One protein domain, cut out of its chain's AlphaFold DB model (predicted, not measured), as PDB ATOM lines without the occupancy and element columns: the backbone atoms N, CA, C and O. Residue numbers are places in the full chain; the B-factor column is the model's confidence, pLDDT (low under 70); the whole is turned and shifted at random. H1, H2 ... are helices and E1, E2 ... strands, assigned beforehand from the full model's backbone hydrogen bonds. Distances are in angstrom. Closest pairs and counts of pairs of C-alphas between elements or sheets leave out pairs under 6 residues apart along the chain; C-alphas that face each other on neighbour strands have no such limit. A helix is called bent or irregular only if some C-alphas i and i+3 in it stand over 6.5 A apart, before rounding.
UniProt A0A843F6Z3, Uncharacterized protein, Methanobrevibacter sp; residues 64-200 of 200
ATOM      1  N   LYS A  64      96.914  82.492  81.771       77.94
ATOM      2  CA  LYS A  64      98.298  82.824  82.115       77.94
ATOM      3  C   LYS A  64      98.640  84.221  81.622       77.94
ATOM      4  O   LYS A  64      98.617  84.449  80.416       77.94
ATOM      5  N   TYR A  65      99.130  85.051  82.534       78.19
ATOM      6  CA  TYR A  65      99.690  86.362  82.226       78.19
ATOM      7  C   TYR A  65     101.174  86.424  82.599       78.19
ATOM      8  O   TYR A  65     101.635  85.812  83.572       78.19
ATOM      9  N   THR A  66     101.949  87.160  81.813       78.31
ATOM     10  CA  THR A  66     103.234  87.710  82.243       78.31
ATOM     11  C   THR A  66     103.026  89.139  82.724       78.31
ATOM     12  O   THR A  66     102.021  89.767  82.417       78.31
ATOM     13  N   ILE A  67     103.985  89.677  83.475       73.69
ATOM     14  CA  ILE A  67     103.894  91.061  83.961       73.69
ATOM     15  C   ILE A  67     103.701  92.091  82.839       73.69
ATOM     16  O   ILE A  67     103.006  93.072  83.045       73.69
ATOM     17  N   ASN A  68     104.263  91.831  81.655       72.38
ATOM     18  CA  ASN A  68     104.169  92.727  80.505       72.38
ATOM     19  C   ASN A  68     102.821  92.607  79.759       72.38
ATOM     20  O   ASN A  68     102.573  93.369  78.829       72.38
ATOM     21  N   ASP A  69     101.975  91.639  80.129       77.50
ATOM     22  CA  ASP A  69     100.606  91.513  79.614       77.50
ATOM     23  C   ASP A  69      99.594  92.300  80.469       77.50
ATOM     24  O   ASP A  69      98.416  92.350  80.121       77.50
ATOM     25  N   LEU A  70     100.043  92.876  81.590       81.56
ATOM     26  CA  LEU A  70      99.224  93.586  82.570       81.56
ATOM     27  C   LEU A  70      99.462  95.097  82.474       81.56
ATOM     28  O   LEU A  70     100.584  95.550  82.236       81.56
ATOM     29  N   ASP A  71      98.412  95.881  82.700       83.94
ATOM     30  CA  ASP A  71      98.489  97.337  82.690       83.94
ATOM     31  C   ASP A  71      99.069  97.869  84.014       83.94
ATOM     32  O   ASP A  71      98.931  97.284  85.095       83.94
ATOM     33  N   VAL A  72      99.720  99.036  83.962       83.69
ATOM     34  CA  VAL A  72     100.198  99.713  85.177       83.69
ATOM     35  C   VAL A  72      99.013 100.025  86.093       83.69
ATOM     36  O   VAL A  72      98.073 100.718  85.706       83.69
ATOM     37  N   GLY A  73      99.108  99.582  87.346       85.62
ATOM     38  CA  GLY A  73      98.042  99.695  88.337       85.62
ATOM     39  C   GLY A  73      97.224  98.420  88.520       85.62
ATOM     40  O   GLY A  73      96.503  98.347  89.515       85.62
ATOM     41  N   ASP A  74      97.378  97.420  87.647       89.19
ATOM     42  CA  ASP A  74      96.742  96.117  87.828       89.19
ATOM     43  C   ASP A  74      97.222  95.452  89.119       89.19
ATOM     44  O   ASP A  74      98.393  95.529  89.509       89.19
ATOM     45  N   GLU A  75      96.288  94.795  89.797       92.25
ATOM     46  CA  GLU A  75      96.510  94.107  91.060       92.25
ATOM     47  C   GLU A  75      96.128  92.643  90.932       92.25
ATOM     48  O   GLU A  75      95.078  92.306  90.393       92.25
ATOM     49  N   PHE A  76      96.965  91.780  91.495       91.62
ATOM     50  CA  PHE A  76      96.733  90.348  91.510       91.62
ATOM     51  C   PHE A  76      97.070  89.787  92.889       91.62
ATOM     52  O   PHE A  76      98.145  90.058  93.426       91.62
ATOM     53  N   GLU A  77      96.171  89.005  93.483       93.88
ATOM     54  CA  GLU A  77      96.393  88.379  94.788       93.88
ATOM     55  C   GLU A  77      96.193  86.881  94.707       93.88
ATOM     56  O   GLU A  77      95.119  86.431  94.345       93.88
ATOM     57  N   GLY A  78      97.144  86.099  95.195       92.88
ATOM     58  CA  GLY A  78      97.011  84.654  95.136       92.88
ATOM     59  C   GLY A  78      98.072  83.929  95.935       92.88
ATOM     60  O   GLY A  78      98.888  84.539  96.629       92.88
ATOM     61  N   ARG A  79      98.063  82.603  95.846       93.12
ATOM     62  CA  ARG A  79      99.092  81.774  96.465       93.12
ATOM     63  C   ARG A  79     100.418  81.966  95.718       93.12
ATOM     64  O   ARG A  79     100.435  81.758  94.501       93.12
ATOM     65  N   PRO A  80     101.512  82.329  96.408       94.31
ATOM     66  CA  PRO A  80     102.820  82.390  95.783       94.31
ATOM     67  C   PRO A  80     103.379  80.980  95.542       94.31
ATOM     68  O   PRO A  80     103.167  80.059  96.330       94.31
ATOM     69  N   GLU A  81     104.127  80.825  94.458       91.75
ATOM     70  CA  GLU A  81     105.048  79.714  94.225       91.75
ATOM     71  C   GLU A  81     106.354  80.301  93.690       91.75
ATOM     72  O   GLU A  81     106.348  81.059  92.713       91.75
ATOM     73  N   ILE A  82     107.476  79.961  94.322       89.56
ATOM     74  CA  ILE A  82     108.789  80.444  93.896       89.56
ATOM     75  C   ILE A  82     109.666  79.315  93.368       89.56
ATOM     76  O   ILE A  82     109.890  78.294  94.016       89.56
ATOM     77  N   ASN A  83     110.255  79.541  92.193       85.19
ATOM     78  CA  ASN A  83     111.242  78.639  91.609       85.19
ATOM     79  C   ASN A  83     112.510  79.403  91.229       85.19
ATOM     80  O   ASN A  83     112.452  80.463  90.603       85.19
ATOM     81  N   ILE A  84     113.662  78.839  91.585       84.69
ATOM     82  CA  ILE A  84     114.980  79.385  91.258       84.69
ATOM     83  C   ILE A  84     115.549  78.636  90.051       84.69
ATOM     84  O   ILE A  84     115.568  77.407  90.019       84.69
ATOM     85  N   PHE A  85     116.033  79.396  89.074       83.19
ATOM     86  CA  PHE A  85     116.673  78.913  87.860       83.19
ATOM     87  C   PHE A  85     118.115  79.410  87.821       83.19
ATOM     88  O   PHE A  85     118.384  80.607  87.672       83.19
ATOM     89  N   GLU A  86     119.053  78.477  87.929       83.94
ATOM     90  CA  GLU A  86     120.465  78.760  87.710       83.94
ATOM     91  C   GLU A  86     120.773  78.722  86.210       83.94
ATOM     92  O   GLU A  86     120.487  77.731  85.540       83.94
ATOM     93  N   ASN A  87     121.365  79.788  85.665       76.75
ATOM     94  CA  ASN A  87     121.862  79.756  84.288       76.75
ATOM     95  C   ASN A  87     123.332  79.343  84.294       76.75
ATOM     96  O   ASN A  87     124.163  80.019  84.903       76.75
ATOM     97  N   GLU A  88     123.683  78.275  83.584       75.94
ATOM     98  CA  GLU A  88     125.076  77.819  83.481       75.94
ATOM     99  C   GLU A  88     125.945  78.838  82.731       75.94
ATOM    100  O   GLU A  88     126.975  79.267  83.254       75.94
ATOM    101  N   ASP A  89     125.458  79.313  81.581       76.75
ATOM    102  CA  ASP A  89     126.230  80.117  80.621       76.75
ATOM    103  C   ASP A  89     126.110  81.636  80.805       76.75
ATOM    104  O   ASP A  89     126.685  82.412  80.039       76.75
ATOM    105  N   LYS A  90     125.332  82.092  81.793       75.50
ATOM    106  CA  LYS A  90     125.049  83.519  81.996       75.50
ATOM    107  C   LYS A  90     125.564  84.007  83.345       75.50
ATOM    108  O   LYS A  90     125.688  83.256  84.308       75.50
ATOM    109  N   SER A  91     125.837  85.308  83.423       81.19
ATOM    110  CA  SER A  91     126.279  85.989  84.650       81.19
ATOM    111  C   SER A  91     125.148  86.262  85.652       81.19
ATOM    112  O   SER A  91     125.392  86.847  86.711       81.19
ATOM    113  N   TYR A  92     123.923  85.837  85.339       83.50
ATOM    114  CA  TYR A  92     122.727  86.052  86.142       83.50
ATOM    115  C   TYR A  92     121.909  84.766  86.263       83.50
ATOM    116  O   TYR A  92     121.862  83.949  85.345       83.50
ATOM    117  N   ASN A  93     121.222  84.625  87.387       86.38
ATOM    118  CA  ASN A  93     120.189  83.624  87.617       86.38
ATOM    119  C   ASN A  93     118.811  84.292  87.523       86.38
ATOM    120  O   ASN A  93     118.710  85.522  87.479       86.38
ATOM    121  N   ALA A  94     117.754  83.487  87.476       85.56
ATOM    122  CA  ALA A  94     116.383  83.979  87.467       85.56
ATOM    123  C   ALA A  94     115.565  83.321  88.579       85.56
ATOM    124  O   ALA A  94     115.702  82.133  88.852       85.56
ATOM    125  N   LEU A  95     114.694  84.097  89.206       90.31
ATOM    126  CA  LEU A  95     113.657  83.629  90.113       90.31
ATOM    127  C   LEU A  95     112.316  83.831  89.408       90.31
ATOM    128  O   LEU A  95     112.059  84.910  88.879       90.31
ATOM    129  N   ARG A  96     111.464  82.807  89.380       88.94
ATOM    130  CA  ARG A  96     110.059  82.947  88.987       88.94
ATOM    131  C   ARG A  96     109.230  83.042  90.252       88.94
ATOM    132  O   ARG A  96     109.184  82.069  90.999       88.94
ATOM    133  N   LEU A  97     108.593  84.186  90.465       91.12
ATOM    134  CA  LEU A  97     107.494  84.325  91.409       91.12
ATOM    135  C   LEU A  97     106.204  84.132  90.622       91.12
ATOM    136  O   LEU A  97     105.875  84.930  89.750       91.12
ATOM    137  N   ARG A  98     105.492  83.058  90.916       89.94
ATOM    138  CA  ARG A  98     104.165  82.798  90.383       89.94
ATOM    139  C   ARG A  98     103.137  83.149  91.441       89.94
ATOM    140  O   ARG A  98     103.285  82.721  92.579       89.94
ATOM    141  N   VAL A  99     102.098  83.883  91.071       90.25
ATOM    142  CA  VAL A  99     100.946  84.152  91.939       90.25
ATOM    143  C   VAL A  99      99.725  83.498  91.299       90.25
ATOM    144  O   VAL A  99      99.494  83.689  90.106       90.25
ATOM    145  N   MET A 100      98.985  82.683  92.058       89.94
ATOM    146  CA  MET A 100      97.845  81.892  91.561       89.94
ATOM    147  C   MET A 100      96.564  82.219  92.331       89.94
ATOM    148  O   MET A 100      96.547  82.060  93.554       89.94
ATOM    149  N   ASP A 101      95.503  82.605  91.625       86.62
ATOM    150  CA  ASP A 101      94.164  82.865  92.182       86.62
ATOM    151  C   ASP A 101      93.100  82.172  91.336       86.62
ATOM    152  O   ASP A 101      93.243  82.163  90.120       86.62
ATOM    153  N   ASP A 102      92.086  81.553  91.950       75.75
ATOM    154  CA  ASP A 102      91.151  80.591  91.325       75.75
ATOM    155  C   ASP A 102      90.661  81.007  89.907       75.75
ATOM    156  O   ASP A 102      89.644  81.679  89.758       75.75
ATOM    157  N   GLY A 103      91.359  80.552  88.853       74.12
ATOM    158  CA  GLY A 103      91.096  80.840  87.433       74.12
ATOM    159  C   GLY A 103      92.258  81.483  86.659       74.12
ATOM    160  O   GLY A 103      92.365  81.281  85.449       74.12
ATOM    161  N   GLU A 104      93.169  82.179  87.335       84.06
ATOM    162  CA  GLU A 104      94.234  82.987  86.735       84.06
ATOM    163  C   GLU A 104      95.600  82.747  87.405       84.06
ATOM    164  O   GLU A 104      95.715  82.370  88.577       84.06
ATOM    165  N   MET A 105      96.681  82.957  86.654       86.88
ATOM    166  CA  MET A 105      98.029  82.979  87.215       86.88
ATOM    167  C   MET A 105      98.921  84.017  86.542       86.88
ATOM    168  O   MET A 105      98.908  84.178  85.319       86.88
ATOM    169  N   VAL A 106      99.771  84.654  87.348       87.69
ATOM    170  CA  VAL A 106     100.755  85.640  86.893       87.69
ATOM    171  C   VAL A 106     102.164  85.128  87.175       87.69
ATOM    172  O   VAL A 106     102.500  84.827  88.321       87.69
ATOM    173  N   ASP A 107     102.998  85.041  86.134       86.56
ATOM    174  CA  ASP A 107     104.425  84.709  86.252       86.56
ATOM    175  C   ASP A 107     105.286  85.993  86.217       86.56
ATOM    176  O   ASP A 107     105.352  86.707  85.212       86.56
ATOM    177  N   LEU A 108     106.022  86.246  87.303       87.75
ATOM    178  CA  LEU A 108     107.014  87.313  87.446       87.75
ATOM    179  C   LEU A 108     108.428  86.729  87.360       87.75
ATOM    180  O   LEU A 108     108.869  86.006  88.253       87.75
ATOM    181  N   TYR A 109     109.167  87.076  86.305       86.56
ATOM    182  CA  TYR A 109     110.571  86.683  86.152       86.56
ATOM    183  C   TYR A 109     111.509  87.769  86.684       86.56
ATOM    184  O   TYR A 109     111.513  88.906  86.207       86.56
ATOM    185  N   ILE A 110     112.326  87.399  87.666       89.06
ATOM    186  CA  ILE A 110     113.200  88.282  88.435       89.06
ATOM    187  C   ILE A 110     114.651  87.852  88.210       89.06
ATOM    188  O   ILE A 110     115.100  86.837  88.741       89.06
ATOM    189  N   ASN A 111     115.402  88.622  87.423       87.44
ATOM    190  CA  ASN A 111     116.824  88.362  87.190       87.44
ATOM    191  C   ASN A 111     117.669  88.884  88.356       87.44
ATOM    192  O   ASN A 111     117.417  89.978  88.857       87.44
ATOM    193  N   TYR A 112     118.714  88.150  88.738       87.69
ATOM    194  CA  TYR A 112     119.666  88.579  89.764       87.69
ATOM    195  C   TYR A 112     121.097  88.094  89.467       87.69
ATOM    196  O   TYR A 112     121.276  87.058  88.822       87.69
ATOM    197  N   PRO A 113     122.143  88.819  89.912       85.31
ATOM    198  CA  PRO A 113     123.535  88.422  89.717       85.31
ATOM    199  C   PRO A 113     123.831  87.020  90.265       85.31
ATOM    200  O   PRO A 113     123.460  86.697  91.390       85.31
ATOM    201  N   LYS A 114     124.556  86.208  89.488       84.44
ATOM    202  CA  LYS A 114     124.969  84.847  89.882       84.44
ATOM    203  C   LYS A 114     126.219  84.833  90.766       84.44
ATOM    204  O   LYS A 114     126.407  83.925  91.572       84.44
ATOM    205  N   LYS A 115     127.104  85.814  90.570       77.44
ATOM    206  CA  LYS A 115     128.383  85.932  91.276       77.44
ATOM    207  C   LYS A 115     128.089  86.122  92.769       77.44
ATOM    208  O   LYS A 115     127.630  87.192  93.143       77.44
ATOM    209  N   ASP A 116     128.341  85.084  93.567       80.12
ATOM    210  CA  ASP A 116     128.151  85.010  95.028       80.12
ATOM    211  C   ASP A 116     126.802  84.451  95.531       80.12
ATOM    212  O   ASP A 116     126.448  84.663  96.691       80.12
ATOM    213  N   PHE A 117     126.075  83.680  94.712       81.56
ATOM    214  CA  PHE A 117     124.886  82.936  95.157       81.56
ATOM    215  C   PHE A 117     125.133  82.143  96.469       81.56
ATOM    216  O   PHE A 117     126.169  81.483  96.571       81.56
ATOM    217  N   PRO A 118     124.217  82.187  97.467       84.12
ATOM    218  CA  PRO A 118     122.863  82.762  97.443       84.12
ATOM    219  C   PRO A 118     122.787  84.264  97.759       84.12
ATOM    220  O   PRO A 118     121.693  84.817  97.881       84.12
ATOM    221  N   TYR A 119     123.921  84.946  97.904       86.31
ATOM    222  CA  TYR A 119     123.957  86.372  98.200       86.31
ATOM    223  C   TYR A 119     123.938  87.206  96.926       86.31
ATOM    224  O   TYR A 119     124.840  87.175  96.092       86.31
ATOM    225  N   VAL A 120     122.904  88.022  96.815       81.50
ATOM    226  CA  VAL A 120     122.748  89.010  95.766       81.50
ATOM    227  C   VAL A 120     123.346  90.326  96.251       81.50
ATOM    228  O   VAL A 120     122.909  90.892  97.254       81.50
ATOM    229  N   LYS A 121     124.371  90.808  95.543       80.50
ATOM    230  CA  LYS A 121     125.124  92.014  95.910       80.50
ATOM    231  C   LYS A 121     124.944  93.131  94.898       80.50
ATOM    232  O   LYS A 121     124.870  92.896  93.694       80.50
ATOM    233  N   GLY A 122     124.957  94.365  95.395       68.12
ATOM    234  CA  GLY A 122     125.032  95.564  94.564       68.12
ATOM    235  C   GLY A 122     123.806  95.829  93.691       68.12
ATOM    236  O   GLY A 122     123.942  96.532  92.693       68.12
ATOM    237  N   ILE A 123     122.637  95.301  94.055       78.19
ATOM    238  CA  ILE A 123     121.375  95.554  93.351       78.19
ATOM    239  C   ILE A 123     120.962  97.005  93.542       78.19
ATOM    240  O   ILE A 123     120.921  97.483  94.673       78.19
ATOM    241  N   ASN A 124     120.655  97.685  92.442       76.50
ATOM    242  CA  ASN A 124     120.327  99.105  92.405       76.50
ATOM    243  C   ASN A 124     118.987  99.310  91.690       76.50
ATOM    244  O   ASN A 124     118.758  98.701  90.643       76.50
ATOM    245  N   LYS A 125     118.138 100.200  92.214       74.94
ATOM    246  CA  LYS A 125     116.863 100.562  91.582       74.94
ATOM    247  C   LYS A 125     117.025 101.245  90.220       74.94
ATOM    248  O   LYS A 125     116.070 101.278  89.456       74.94
ATOM    249  N   THR A 126     118.188 101.816  89.912       75.25
ATOM    250  CA  THR A 126     118.445 102.490  88.627       75.25
ATOM    251  C   THR A 126     118.953 101.554  87.538       75.25
ATOM    252  O   THR A 126     119.076 101.971  86.392       75.25
ATOM    253  N   PHE A 127     119.286 100.304  87.873       76.50
ATOM    254  CA  PHE A 127     119.769  99.346  86.890       76.50
ATOM    255  C   PHE A 127     118.621  98.467  86.397       76.50
ATOM    256  O   PHE A 127     118.272  97.477  87.044       76.50
ATOM    257  N   ASP A 128     118.067  98.824  85.238       78.50
ATOM    258  CA  ASP A 128     116.840  98.239  84.678       78.50
ATOM    259  C   ASP A 128     116.845  96.709  84.663       78.50
ATOM    260  O   ASP A 128     115.894  96.067  85.104       78.50
ATOM    261  N   PHE A 129     117.962  96.103  84.251       80.50
ATOM    262  CA  PHE A 129     118.065  94.650  84.123       80.50
ATOM    263  C   PHE A 129     117.855  93.892  85.449       80.50
ATOM    264  O   PHE A 129     117.363  92.762  85.438       80.50
ATOM    265  N   TYR A 130     118.197  94.498  86.593       84.25
ATOM    266  CA  TYR A 130     117.947  93.926  87.925       84.25
ATOM    267  C   TYR A 130     116.842  94.657  88.695       84.25
ATOM    268  O   TYR A 130     116.675  94.427  89.897       84.25
ATOM    269  N   ARG A 131     116.060  95.511  88.027       84.75
ATOM    270  CA  ARG A 131     115.044  96.340  88.678       84.75
ATOM    271  C   ARG A 131     113.997  95.508  89.408       84.75
ATOM    272  O   ARG A 131     113.781  95.716  90.594       84.75
ATOM    273  N   LYS A 132     113.460  94.479  88.749       87.00
ATOM    274  CA  LYS A 132     112.504  93.532  89.350       87.00
ATOM    275  C   LYS A 132     113.064  92.838  90.601       87.00
ATOM    276  O   LYS A 132     112.315  92.525  91.517       87.00
ATOM    277  N   CYS A 133     114.380  92.611  90.670       89.94
ATOM    278  CA  CYS A 133     115.022  92.050  91.863       89.94
ATOM    279  C   CYS A 133     115.122  93.079  92.986       89.94
ATOM    280  O   CYS A 133     114.826  92.745  94.133       89.94
ATOM    281  N   PHE A 134     115.478  94.326  92.657       88.06
ATOM    282  CA  PHE A 134     115.418  95.427  93.615       88.06
ATOM    283  C   PHE A 134     114.005  95.557  94.189       88.06
ATOM    284  O   PHE A 134     113.847  95.523  95.405       88.06
ATOM    285  N   ASP A 135     112.992  95.648  93.327       90.00
ATOM    286  CA  ASP A 135     111.607  95.871  93.740       90.00
ATOM    287  C   ASP A 135     111.056  94.703  94.562       90.00
ATOM    288  O   ASP A 135     110.367  94.924  95.558       90.00
ATOM    289  N   PHE A 136     111.419  93.464  94.210       91.88
ATOM    290  CA  PHE A 136     111.077  92.280  94.993       91.88
ATOM    291  C   PHE A 136     111.628  92.367  96.422       91.88
ATOM    292  O   PHE A 136     110.867  92.284  97.386       91.88
ATOM    293  N   ILE A 137     112.940  92.584  96.567       90.00
ATOM    294  CA  ILE A 137     113.598  92.692  97.879       90.00
ATOM    295  C   ILE A 137     113.007  93.866  98.667       90.00
ATOM    296  O   ILE A 137     112.647  93.714  99.835       90.00
ATOM    297  N   TYR A 138     112.892  95.023  98.016       88.19
ATOM    298  CA  TYR A 138     112.383  96.253  98.607       88.19
ATOM    299  C   TYR A 138     110.962  96.078  99.137       88.19
ATOM    300  O   TYR A 138     110.687  96.422 100.284       88.19
ATOM    301  N   SER A 139     110.070  95.491  98.339       91.06
ATOM    302  CA  SER A 139     108.667  95.323  98.715       91.06
ATOM    303  C   SER A 139     108.484  94.347  99.870       91.06
ATOM    304  O   SER A 139     107.733  94.640 100.796       91.06
ATOM    305  N   VAL A 140     109.207  93.221  99.867       89.31
ATOM    306  CA  VAL A 140     109.161  92.250 100.974       89.31
ATOM    307  C   VAL A 140     109.652  92.886 102.276       89.31
ATOM    308  O   VAL A 140     109.029  92.716 103.324       89.31
ATOM    309  N   LEU A 141     110.754  93.643 102.221       84.62
ATOM    310  CA  LEU A 141     111.279  94.341 103.395       84.62
ATOM    311  C   LEU A 141     110.313  95.405 103.901       84.62
ATOM    312  O   LEU A 141     110.042  95.436 105.098       84.62
ATOM    313  N   ARG A 142     109.774  96.229 102.997       83.25
ATOM    314  CA  ARG A 142     108.813  97.282 103.332       83.25
ATOM    315  C   ARG A 142     107.556  96.711 103.978       83.25
ATOM    316  O   ARG A 142     107.095  97.262 104.970       83.25
ATOM    317  N   TYR A 143     107.033  95.608 103.444       83.62
ATOM    318  CA  TYR A 143     105.863  94.941 104.009       83.62
ATOM    319  C   TYR A 143     106.125  94.444 105.437       83.62
ATOM    320  O   TYR A 143     105.271  94.573 106.311       83.62
ATOM    321  N   ARG A 144     107.318  93.889 105.687       77.25
ATOM    322  CA  ARG A 144     107.693  93.365 107.005       77.25
ATOM    323  C   ARG A 144     107.953  94.473 108.026       77.25
ATOM    324  O   ARG A 144     107.483  94.374 109.155       77.25
ATOM    325  N   ASP A 145     108.768  95.460 107.662       73.44
ATOM    326  CA  ASP A 145     109.115  96.608 108.503       73.44
ATOM    327  C   ASP A 145     109.755  97.713 107.647       73.44
ATOM    328  O   ASP A 145     110.863  97.555 107.127       73.44
ATOM    329  N   GLU A 146     109.084  98.861 107.549       64.62
ATOM    330  CA  GLU A 146     109.553 100.021 106.779       64.62
ATOM    331  C   GLU A 146     110.911 100.561 107.260       64.62
ATOM    332  O   GLU A 146     111.649 101.167 106.483       64.62
ATOM    333  N   ARG A 147     111.304 100.294 108.512       67.12
ATOM    334  CA  ARG A 147     112.625 100.692 109.031       67.12
ATOM    335  C   ARG A 147     113.778  99.981 108.318       67.12
ATOM    336  O   ARG A 147     114.894 100.482 108.348       67.12
ATOM    337  N   ASN A 148     113.514  98.854 107.652       67.50
ATOM    338  CA  ASN A 148     114.519  98.098 106.898       67.50
ATOM    339  C   ASN A 148     114.816  98.674 105.504       67.50
ATOM    340  O   ASN A 148     115.720  98.178 104.830       67.50
ATOM    341  N   VAL A 149     114.046  99.665 105.044       74.88
ATOM    342  CA  VAL A 149     114.178 100.245 103.695       74.88
ATOM    343  C   VAL A 149     114.588 101.716 103.702       74.88
ATOM    344  O   VAL A 149     114.527 102.374 102.664       74.88
ATOM    345  N   VAL A 150     115.049 102.227 104.844       72.75
ATOM    346  CA  VAL A 150     115.585 103.585 104.975       72.75
ATOM    347  C   VAL A 150     117.047 103.574 105.423       72.75
ATOM    348  O   VAL A 150     117.499 102.644 106.091       72.75
ATOM    349  N   ASP A 151     117.806 104.590 105.025       74.88
ATOM    350  CA  ASP A 151     119.194 104.790 105.432       74.88
ATOM    351  C   ASP A 151     119.304 105.447 106.827       74.88
ATOM    352  O   ASP A 151     118.312 105.721 107.505       74.88
ATOM    353  N   ALA A 152     120.533 105.735 107.271       73.62
ATOM    354  CA  ALA A 152     120.783 106.385 108.562       73.62
ATOM    355  C   ALA A 152     120.207 107.815 108.670       73.62
ATOM    356  O   ALA A 152     120.102 108.349 109.775       73.62
ATOM    357  N   ASN A 153     119.855 108.436 107.542       74.31
ATOM    358  CA  ASN A 153     119.245 109.759 107.462       74.31
ATOM    359  C   ASN A 153     117.711 109.687 107.341       74.31
ATOM    360  O   ASN A 153     117.051 110.725 107.391       74.31
ATOM    361  N   GLY A 154     117.138 108.483 107.224       70.81
ATOM    362  CA  GLY A 154     115.709 108.260 107.014       70.81
ATOM    363  C   GLY A 154     115.271 108.339 105.548       70.81
ATOM    364  O   GLY A 154     114.073 108.438 105.290       70.81
ATOM    365  N   GLU A 155     116.205 108.315 104.595       74.56
ATOM    366  CA  GLU A 155     115.912 108.326 103.158       74.56
ATOM    367  C   GLU A 155     115.708 106.905 102.623       74.56
ATOM    368  O   GLU A 155     116.384 105.975 103.057       74.56
ATOM    369  N   GLU A 156     114.792 106.717 101.664       74.38
ATOM    370  CA  GLU A 156     114.578 105.406 101.037       74.38
ATOM    371  C   GLU A 156     115.864 104.907 100.358       74.38
ATOM    372  O   GLU A 156     116.492 105.609  99.558       74.38
ATOM    373  N   ILE A 157     116.237 103.656 100.627       78.25
ATOM    374  CA  ILE A 157     117.418 103.051 100.011       78.25
ATOM    375  C   ILE A 157     117.236 102.914  98.495       78.25
ATOM    376  O   ILE A 157     116.179 102.530  97.997       78.25
ATOM    377  N   ASN A 158     118.301 103.172  97.738       75.88
ATOM    378  CA  ASN A 158     118.342 102.976  96.285       75.88
ATOM    379  C   ASN A 158     119.200 101.766  95.869       75.88
ATOM    380  O   ASN A 158     119.201 101.377  94.699       75.88
ATOM    381  N   ARG A 159     119.927 101.163  96.820       77.31
ATOM    382  CA  ARG A 159     120.860 100.067  96.580       77.31
ATOM    383  C   ARG A 159     120.965  99.134  97.783       77.31
ATOM    384  O   ARG A 159     121.124  99.582  98.912       77.31
ATOM    385  N   PHE A 160     120.999  97.832  97.516       77.75
ATOM    386  CA  PHE A 160     121.289  96.803  98.512       77.75
ATOM    387  C   PHE A 160     122.754  96.356  98.436       77.75
ATOM    388  O   PHE A 160     123.263  96.012  97.364       77.75
ATOM    389  N   LYS A 161     123.440  96.331  99.587       73.12
ATOM    390  CA  LYS A 161     124.822  95.829  99.709       73.12
ATOM    391  C   LYS A 161     124.890  94.317  99.467       73.12
ATOM    392  O   LYS A 161     125.613  93.883  98.574       73.12
ATOM    393  N   SER A 162     124.148  93.541 100.256       83.19
ATOM    394  CA  SER A 162     124.100  92.077 100.193       83.19
ATOM    395  C   SER A 162     122.780  91.572 100.768       83.19
ATOM    396  O   SER A 162     122.386  92.005 101.849       83.19
ATOM    397  N   VAL A 163     122.113  90.664 100.059       84.44
ATOM    398  CA  VAL A 163     120.844  90.052 100.476       84.44
ATOM    399  C   VAL A 163     120.865  88.568 100.131       84.44
ATOM    400  O   VAL A 163     121.210  88.203  99.013       84.44
ATOM    401  N   ASN A 164     120.486  87.699 101.069       86.25
ATOM    402  CA  ASN A 164     120.338  86.269 100.797       86.25
ATOM    403  C   ASN A 164     119.015  86.017 100.048       86.25
ATOM    404  O   ASN A 164     117.943  86.024 100.657       86.25
ATOM    405  N   ILE A 165     119.086  85.809  98.731       87.12
ATOM    406  CA  ILE A 165     117.889  85.716  97.883       87.12
ATOM    407  C   ILE A 165     117.095  84.432  98.126       87.12
ATOM    408  O   ILE A 165     115.873  84.456  98.044       87.12
ATOM    409  N   GLU A 166     117.755  83.330  98.493       86.62
ATOM    410  CA  GLU A 166     117.063  82.082  98.834       86.62
ATOM    411  C   GLU A 166     116.213  82.227 100.093       86.62
ATOM    412  O   GLU A 166     115.120  81.675 100.173       86.62
ATOM    413  N   THR A 167     116.706  82.967 101.087       85.12
ATOM    414  CA  THR A 167     115.960  83.208 102.329       85.12
ATOM    415  C   THR A 167     114.725  84.059 102.051       85.12
ATOM    416  O   THR A 167     113.641  83.740 102.530       85.12
ATOM    417  N   PHE A 168     114.864  85.094 101.218       85.94
ATOM    418  CA  PHE A 168     113.733  85.901 100.752       85.94
ATOM    419  C   PHE A 168     112.717  85.068  99.969       85.94
ATOM    420  O   PHE A 168     111.523  85.144 100.243       85.94
ATOM    421  N   ALA A 169     113.197  84.245  99.036       88.19
ATOM    422  CA  ALA A 169     112.369  83.336  98.258       88.19
ATOM    423  C   ALA A 169     111.576  82.387  99.166       88.19
ATOM    424  O   ALA A 169     110.357  82.336  99.082       88.19
ATOM    425  N   LYS A 170     112.246  81.698 100.094       88.12
ATOM    426  CA  LYS A 170     111.597  80.778 101.041       88.12
ATOM    427  C   LYS A 170     110.574  81.481 101.931       88.12
ATOM    428  O   LYS A 170     109.524  80.913 102.205       88.12
ATOM    429  N   TYR A 171     110.865  82.704 102.371       86.94
ATOM    430  CA  TYR A 171     109.926  83.489 103.169       86.94
ATOM    431  C   TYR A 171     108.646  83.798 102.385       86.94
ATOM    432  O   TYR A 171     107.555  83.518 102.872       86.94
ATOM    433  N   VAL A 172     108.765  84.312 101.160       90.19
ATOM    434  CA  VAL A 172     107.598  84.621 100.322       90.19
ATOM    435  C   VAL A 172     106.832  83.349  99.939       90.19
ATOM    436  O   VAL A 172     105.612  83.345 100.018       90.19
ATOM    437  N   ASP A 173     107.526  82.259  99.604       90.06
ATOM    438  CA  ASP A 173     106.923  80.955  99.273       90.06
ATOM    439  C   ASP A 173     106.173  80.321 100.460       90.06
ATOM    440  O   ASP A 173     105.230  79.555 100.278       90.06
ATOM    441  N   SER A 174     106.562  80.668 101.694       87.44
ATOM    442  CA  SER A 174     105.882  80.208 102.910       87.44
ATOM    443  C   SER A 174     104.572  80.941 103.211       87.44
ATOM    444  O   SER A 174     103.812  80.481 104.067       87.44
ATOM    445  N   MET A 175     104.296  82.054 102.522       89.44
ATOM    446  CA  MET A 175     103.048  82.795 102.685       89.44
ATOM    447  C   MET A 175     101.889  82.019 102.064       89.44
ATOM    448  O   MET A 175     102.001  81.396 101.008       89.44
ATOM    449  N   THR A 176     100.734  82.094 102.708       92.44
ATOM    450  CA  THR A 176      99.486  81.552 102.174       92.44
ATOM    451  C   THR A 176      98.964  82.387 101.013       92.44
ATOM    452  O   THR A 176      98.383  81.831 100.075       92.44
ATOM    453  N   ARG A 177      99.204  83.704 101.048       92.25
ATOM    454  CA  ARG A 177      98.751  84.637 100.018       92.25
ATOM    455  C   ARG A 177      99.695  85.823  99.863       92.25
ATOM    456  O   ARG A 177     100.198  86.361 100.845       92.25
ATOM    457  N   VAL A 178      99.901  86.257  98.624       95.06
ATOM    458  CA  VAL A 178     100.681  87.448  98.264       95.06
ATOM    459  C   VAL A 178      99.887  88.284  97.267       95.06
ATOM    460  O   VAL A 178      99.286  87.741  96.344       95.06
ATOM    461  N   GLY A 179      99.891  89.602  97.464       94.31
ATOM    462  CA  GLY A 179      99.340  90.582  96.529       94.31
ATOM    463  C   GLY A 179     100.450  91.335  95.809       94.31
ATOM    464  O   GLY A 179     101.333  91.899  96.461       94.31
ATOM    465  N   ILE A 180     100.395  91.354  94.480       94.50
ATOM    466  CA  ILE A 180     101.295  92.106  93.605       94.50
ATOM    467  C   ILE A 180     100.520  93.215  92.898       94.50
ATOM    468  O   ILE A 180      99.403  93.001  92.435       94.50
ATOM    469  N   ARG A 181     101.110  94.405  92.812       93.31
ATOM    470  CA  ARG A 181     100.596  95.508  91.995       93.31
ATOM    471  C   ARG A 181     101.633  95.859  90.946       93.31
ATOM    472  O   ARG A 181     102.795  96.068  91.302       93.31
ATOM    473  N   ILE A 182     101.215  95.946  89.691       90.62
ATOM    474  CA  ILE A 182     102.088  96.350  88.593       90.62
ATOM    475  C   ILE A 182     102.351  97.844  88.698       90.62
ATOM    476  O   ILE A 182     101.439  98.655  88.879       90.62
ATOM    477  N   THR A 183     103.622  98.210  88.628       88.12
ATOM    478  CA  THR A 183     104.077  99.594  88.705       88.12
ATOM    479  C   THR A 183     104.855  99.955  87.459       88.12
ATOM    480  O   THR A 183     105.421  99.095  86.785       88.12
ATOM    481  N   GLU A 184     104.897 101.250  87.162       82.38
ATOM    482  CA  GLU A 184     105.628 101.751  86.006       82.38
ATOM    483  C   GLU A 184     107.104 101.327  86.084       82.38
ATOM    484  O   GLU A 184     107.808 101.597  87.066       82.38
ATOM    485  N   GLY A 185     107.538 100.594  85.060       74.62
ATOM    486  CA  GLY A 185     108.930 100.246  84.830       74.62
ATOM    487  C   GLY A 185     109.721 101.405  84.231       74.62
ATOM    488  O   GLY A 185     109.262 102.544  84.190       74.62
ATOM    489  N   ASN A 186     110.922 101.126  83.723       71.38
ATOM    490  CA  ASN A 186     111.580 102.094  82.850       71.38
ATOM    491  C   ASN A 186     111.013 101.929  81.421       71.38
ATOM    492  O   ASN A 186     111.249 100.872  80.819       71.38
ATOM    493  N   PRO A 187     110.311 102.947  80.872       64.75
ATOM    494  CA  PRO A 187     109.629 102.864  79.578       64.75
ATOM    495  C   PRO A 187     110.586 102.639  78.400       64.75
ATOM    496  O   PRO A 187     110.168 102.116  77.370       64.75
ATOM    497  N   ASP A 188     111.870 102.970  78.556       67.12
ATOM    498  CA  ASP A 188     112.899 102.762  77.531       67.12
ATOM    499  C   ASP A 188     113.524 101.353  77.580       67.12
ATOM    500  O   ASP A 188     114.323 100.997  76.711       67.12
ATOM    501  N   SER A 189     113.210 100.555  78.607       63.81
ATOM    502  CA  SER A 189     113.940  99.321  78.936       63.81
ATOM    503  C   SER A 189     113.138  98.024  78.762       63.81
ATOM    504  O   SER A 189     113.721  96.954  78.906       63.81
ATOM    505  N   GLU A 190     111.833  98.101  78.462       59.59
ATOM    506  CA  GLU A 190     110.886  96.963  78.369       59.59
ATOM    507  C   GLU A 190     110.655  96.176  79.682       59.59
ATOM    508  O   GLU A 190     109.961  95.153  79.694       59.59
ATOM    509  N   TYR A 191     111.226  96.624  80.806       64.75
ATOM    510  CA  TYR A 191     111.081  95.957  82.100       64.75
ATOM    511  C   TYR A 191     110.039  96.654  82.970       64.75
ATOM    512  O   TYR A 191     110.364  97.618  83.666       64.75
ATOM    513  N   ASP A 192     108.822  96.105  83.000       70.44
ATOM    514  CA  ASP A 192     107.799  96.522  83.964       70.44
ATOM    515  C   ASP A 192     108.238  96.249  85.405       70.44
ATOM    516  O   ASP A 192     109.043  95.357  85.689       70.44
ATOM    517  N   SER A 193     107.739  97.051  86.333       84.38
ATOM    518  CA  SER A 193     108.053  96.950  87.752       84.38
ATOM    519  C   SER A 193     106.834  96.414  88.502       84.38
ATOM    520  O   SER A 193     105.726  96.342  87.971       84.38
ATOM    521  N   PHE A 194     107.027  95.983  89.741       90.69
ATOM    522  CA  PHE A 194     105.916  95.601  90.600       90.69
ATOM    523  C   PHE A 194     106.250  95.891  92.052       90.69
ATOM    524  O   PHE A 194     107.417  95.963  92.432       90.69
ATOM    525  N   ILE A 195     105.219  95.972  92.881       92.44
ATOM    526  CA  ILE A 195     105.367  95.950  94.332       92.44
ATOM    527  C   ILE A 195     104.562  94.807  94.930       92.44
ATOM    528  O   ILE A 195     103.491  94.459  94.438       92.44
ATOM    529  N   ILE A 196     105.065  94.250  96.027       93.06
ATOM    530  CA  ILE A 196     104.277  93.391  96.914       93.06
ATOM    531  C   ILE A 196     103.564  94.297  97.915       93.06
ATOM    532  O   ILE A 196     104.218  94.972  98.710       93.06
ATOM    533  N   TYR A 197     102.233  94.327  97.868       93.06
ATOM    534  CA  TYR A 197     101.412  95.159  98.757       93.06
ATOM    535  C   TYR A 197     100.718  94.361  99.870       93.06
ATOM    536  O   TYR A 197     100.144  94.954 100.784       93.06
ATOM    537  N   LYS A 198     100.770  93.024  99.808       92.69
ATOM    538  CA  LYS A 198     100.125  92.118 100.766       92.69
ATOM    539  C   LYS A 198     100.915  90.818 100.916       92.69
ATOM    540  O   LYS A 198     101.351  90.271  99.904       92.69
ATOM    541  N   MET A 199     101.059  90.316 102.146       91.88
ATOM    542  CA  MET A 199     101.590  88.982 102.462       91.88
ATOM    543  C   MET A 199     100.878  88.414 103.704       91.88
ATOM    544  O   MET A 199     100.878  89.063 104.745       91.88
ATOM    545  N   GLU A 200     100.272  87.231 103.602       89.69
ATOM    546  CA  GLU A 200      99.494  86.575 104.678       89.69
ATOM    547  C   GLU A 200      99.961  85.146 104.953       89.69
ATOM    548  O   GLU A 200     100.156  84.388 103.974       89.69
TER     549      GLU A 200
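What this domain is: This is residues 64 to 200 of the 200 residues of an uncharacterized protein of Methanobrevibacter sp (UniProt A0A843F6Z3). A six-stranded sheet, curled like part of a barrel, folds round one long helix, H1, which fills the middle. The small two-stranded sheet of E5 and E6 covers H1 on another side, H3 packs on the large sheet near E2, and the short H2 sits by the last part of H1. The printed part has 137 residues with three named helices and eight named strands, in the order E1 E2 E3 E4 E5 H1 H2 E6 H3 E7 E8; the class is mixed, helices and strands. The large sheet runs E1 E4 E3 E2 E7 E8 and is mixed, while E5 and E6 are antiparallel. The whole is compact and rounded, with a radius of gyration of the C-alphas of 14.2 A and spans of 42 by 39 by 33 A.

Where its parts are: In the large sheet, E1 is residues 64 to 66, beginning at C-alpha 64 (98.298, 82.824, 82.115). E4 is residues 104 to 113, 29.9 A long; E3 is 92 to 101, 29.4 A; E2 is 75 to 85, 25.4 A; E7 is 178 to 186, 23.9 A. E8 is 191 to 199, 23.5 A, ending at C-alpha 199 (101.590, 88.982, 102.462). H1 is residues 128 to 144, 24.6 A, from C-alpha 128 at (116.840, 98.239, 84.678); it is irregular, with C-alphas 129 and 132 7.7 A apart. H2 is 146 to 149, H3 165 to 173, E5 119 to 124 and E6 159 to 164.

How they stand to each other: The large sheet is strongly twisted and is a folded sheet, bent back on itself: E1 E4 E3 face E7 E8, with E2 as the hinge. E2 bends by 85 degrees at residue 78, pairing with E7 before it (N 76 and O 180, 2.9 A) and with E3 after it (N 83 and O 96, 3.0 A). E2 E3 E4 form a meander, each strand the antiparallel neighbour of the one before; N 97 and O 108 are 2.9 A apart. E1 is parallel to E4, with N 65 and O 105 at 2.9 A. E7 and E8 are a hairpin, with N 181 and O 195 at 2.9 A. The sheet curls round H1; the closest C-alphas of H1 and E8 are those of Ser 139 and Ile 196, 5.1 A. H3 is on the same face, and its Asp 173 and Glu 81 of E2 have the closest C-alphas, 5.5 A. H1 and H3 only just touch, through residues 137 to 140 of H1, with 3 pairs of C-alphas within 8 A, the closest Ile 137 and Phe 168 at 7.4 A; their tilt is steep, 57 degrees, the same way. H1 touches H2 with residues 138 to 142 alone, the closest C-alphas being Leu 141 and Asn 148, 6.1 A. E5 is antiparallel to E6, with N 120 and O 163 at 2.8 A, and the closest C-alphas of E5 and H1 are those of Ile 123 and Phe 134, 6.0 A. In H3 every O i to N i+4 pair is within hydrogen-bond range, in H1 11 of 13, and H2 is too short for such a pair.

The domain as a whole: The two C-alphas farthest apart, those of Gly 103 and Asn 153, are 45.1 A apart. The printed part has no cut and no long link, and ends at residue 200, the chain's last. The mean pLDDT of the printed part is 83.0; residues 122, 146 to 148 and 187 to 191 are under 70.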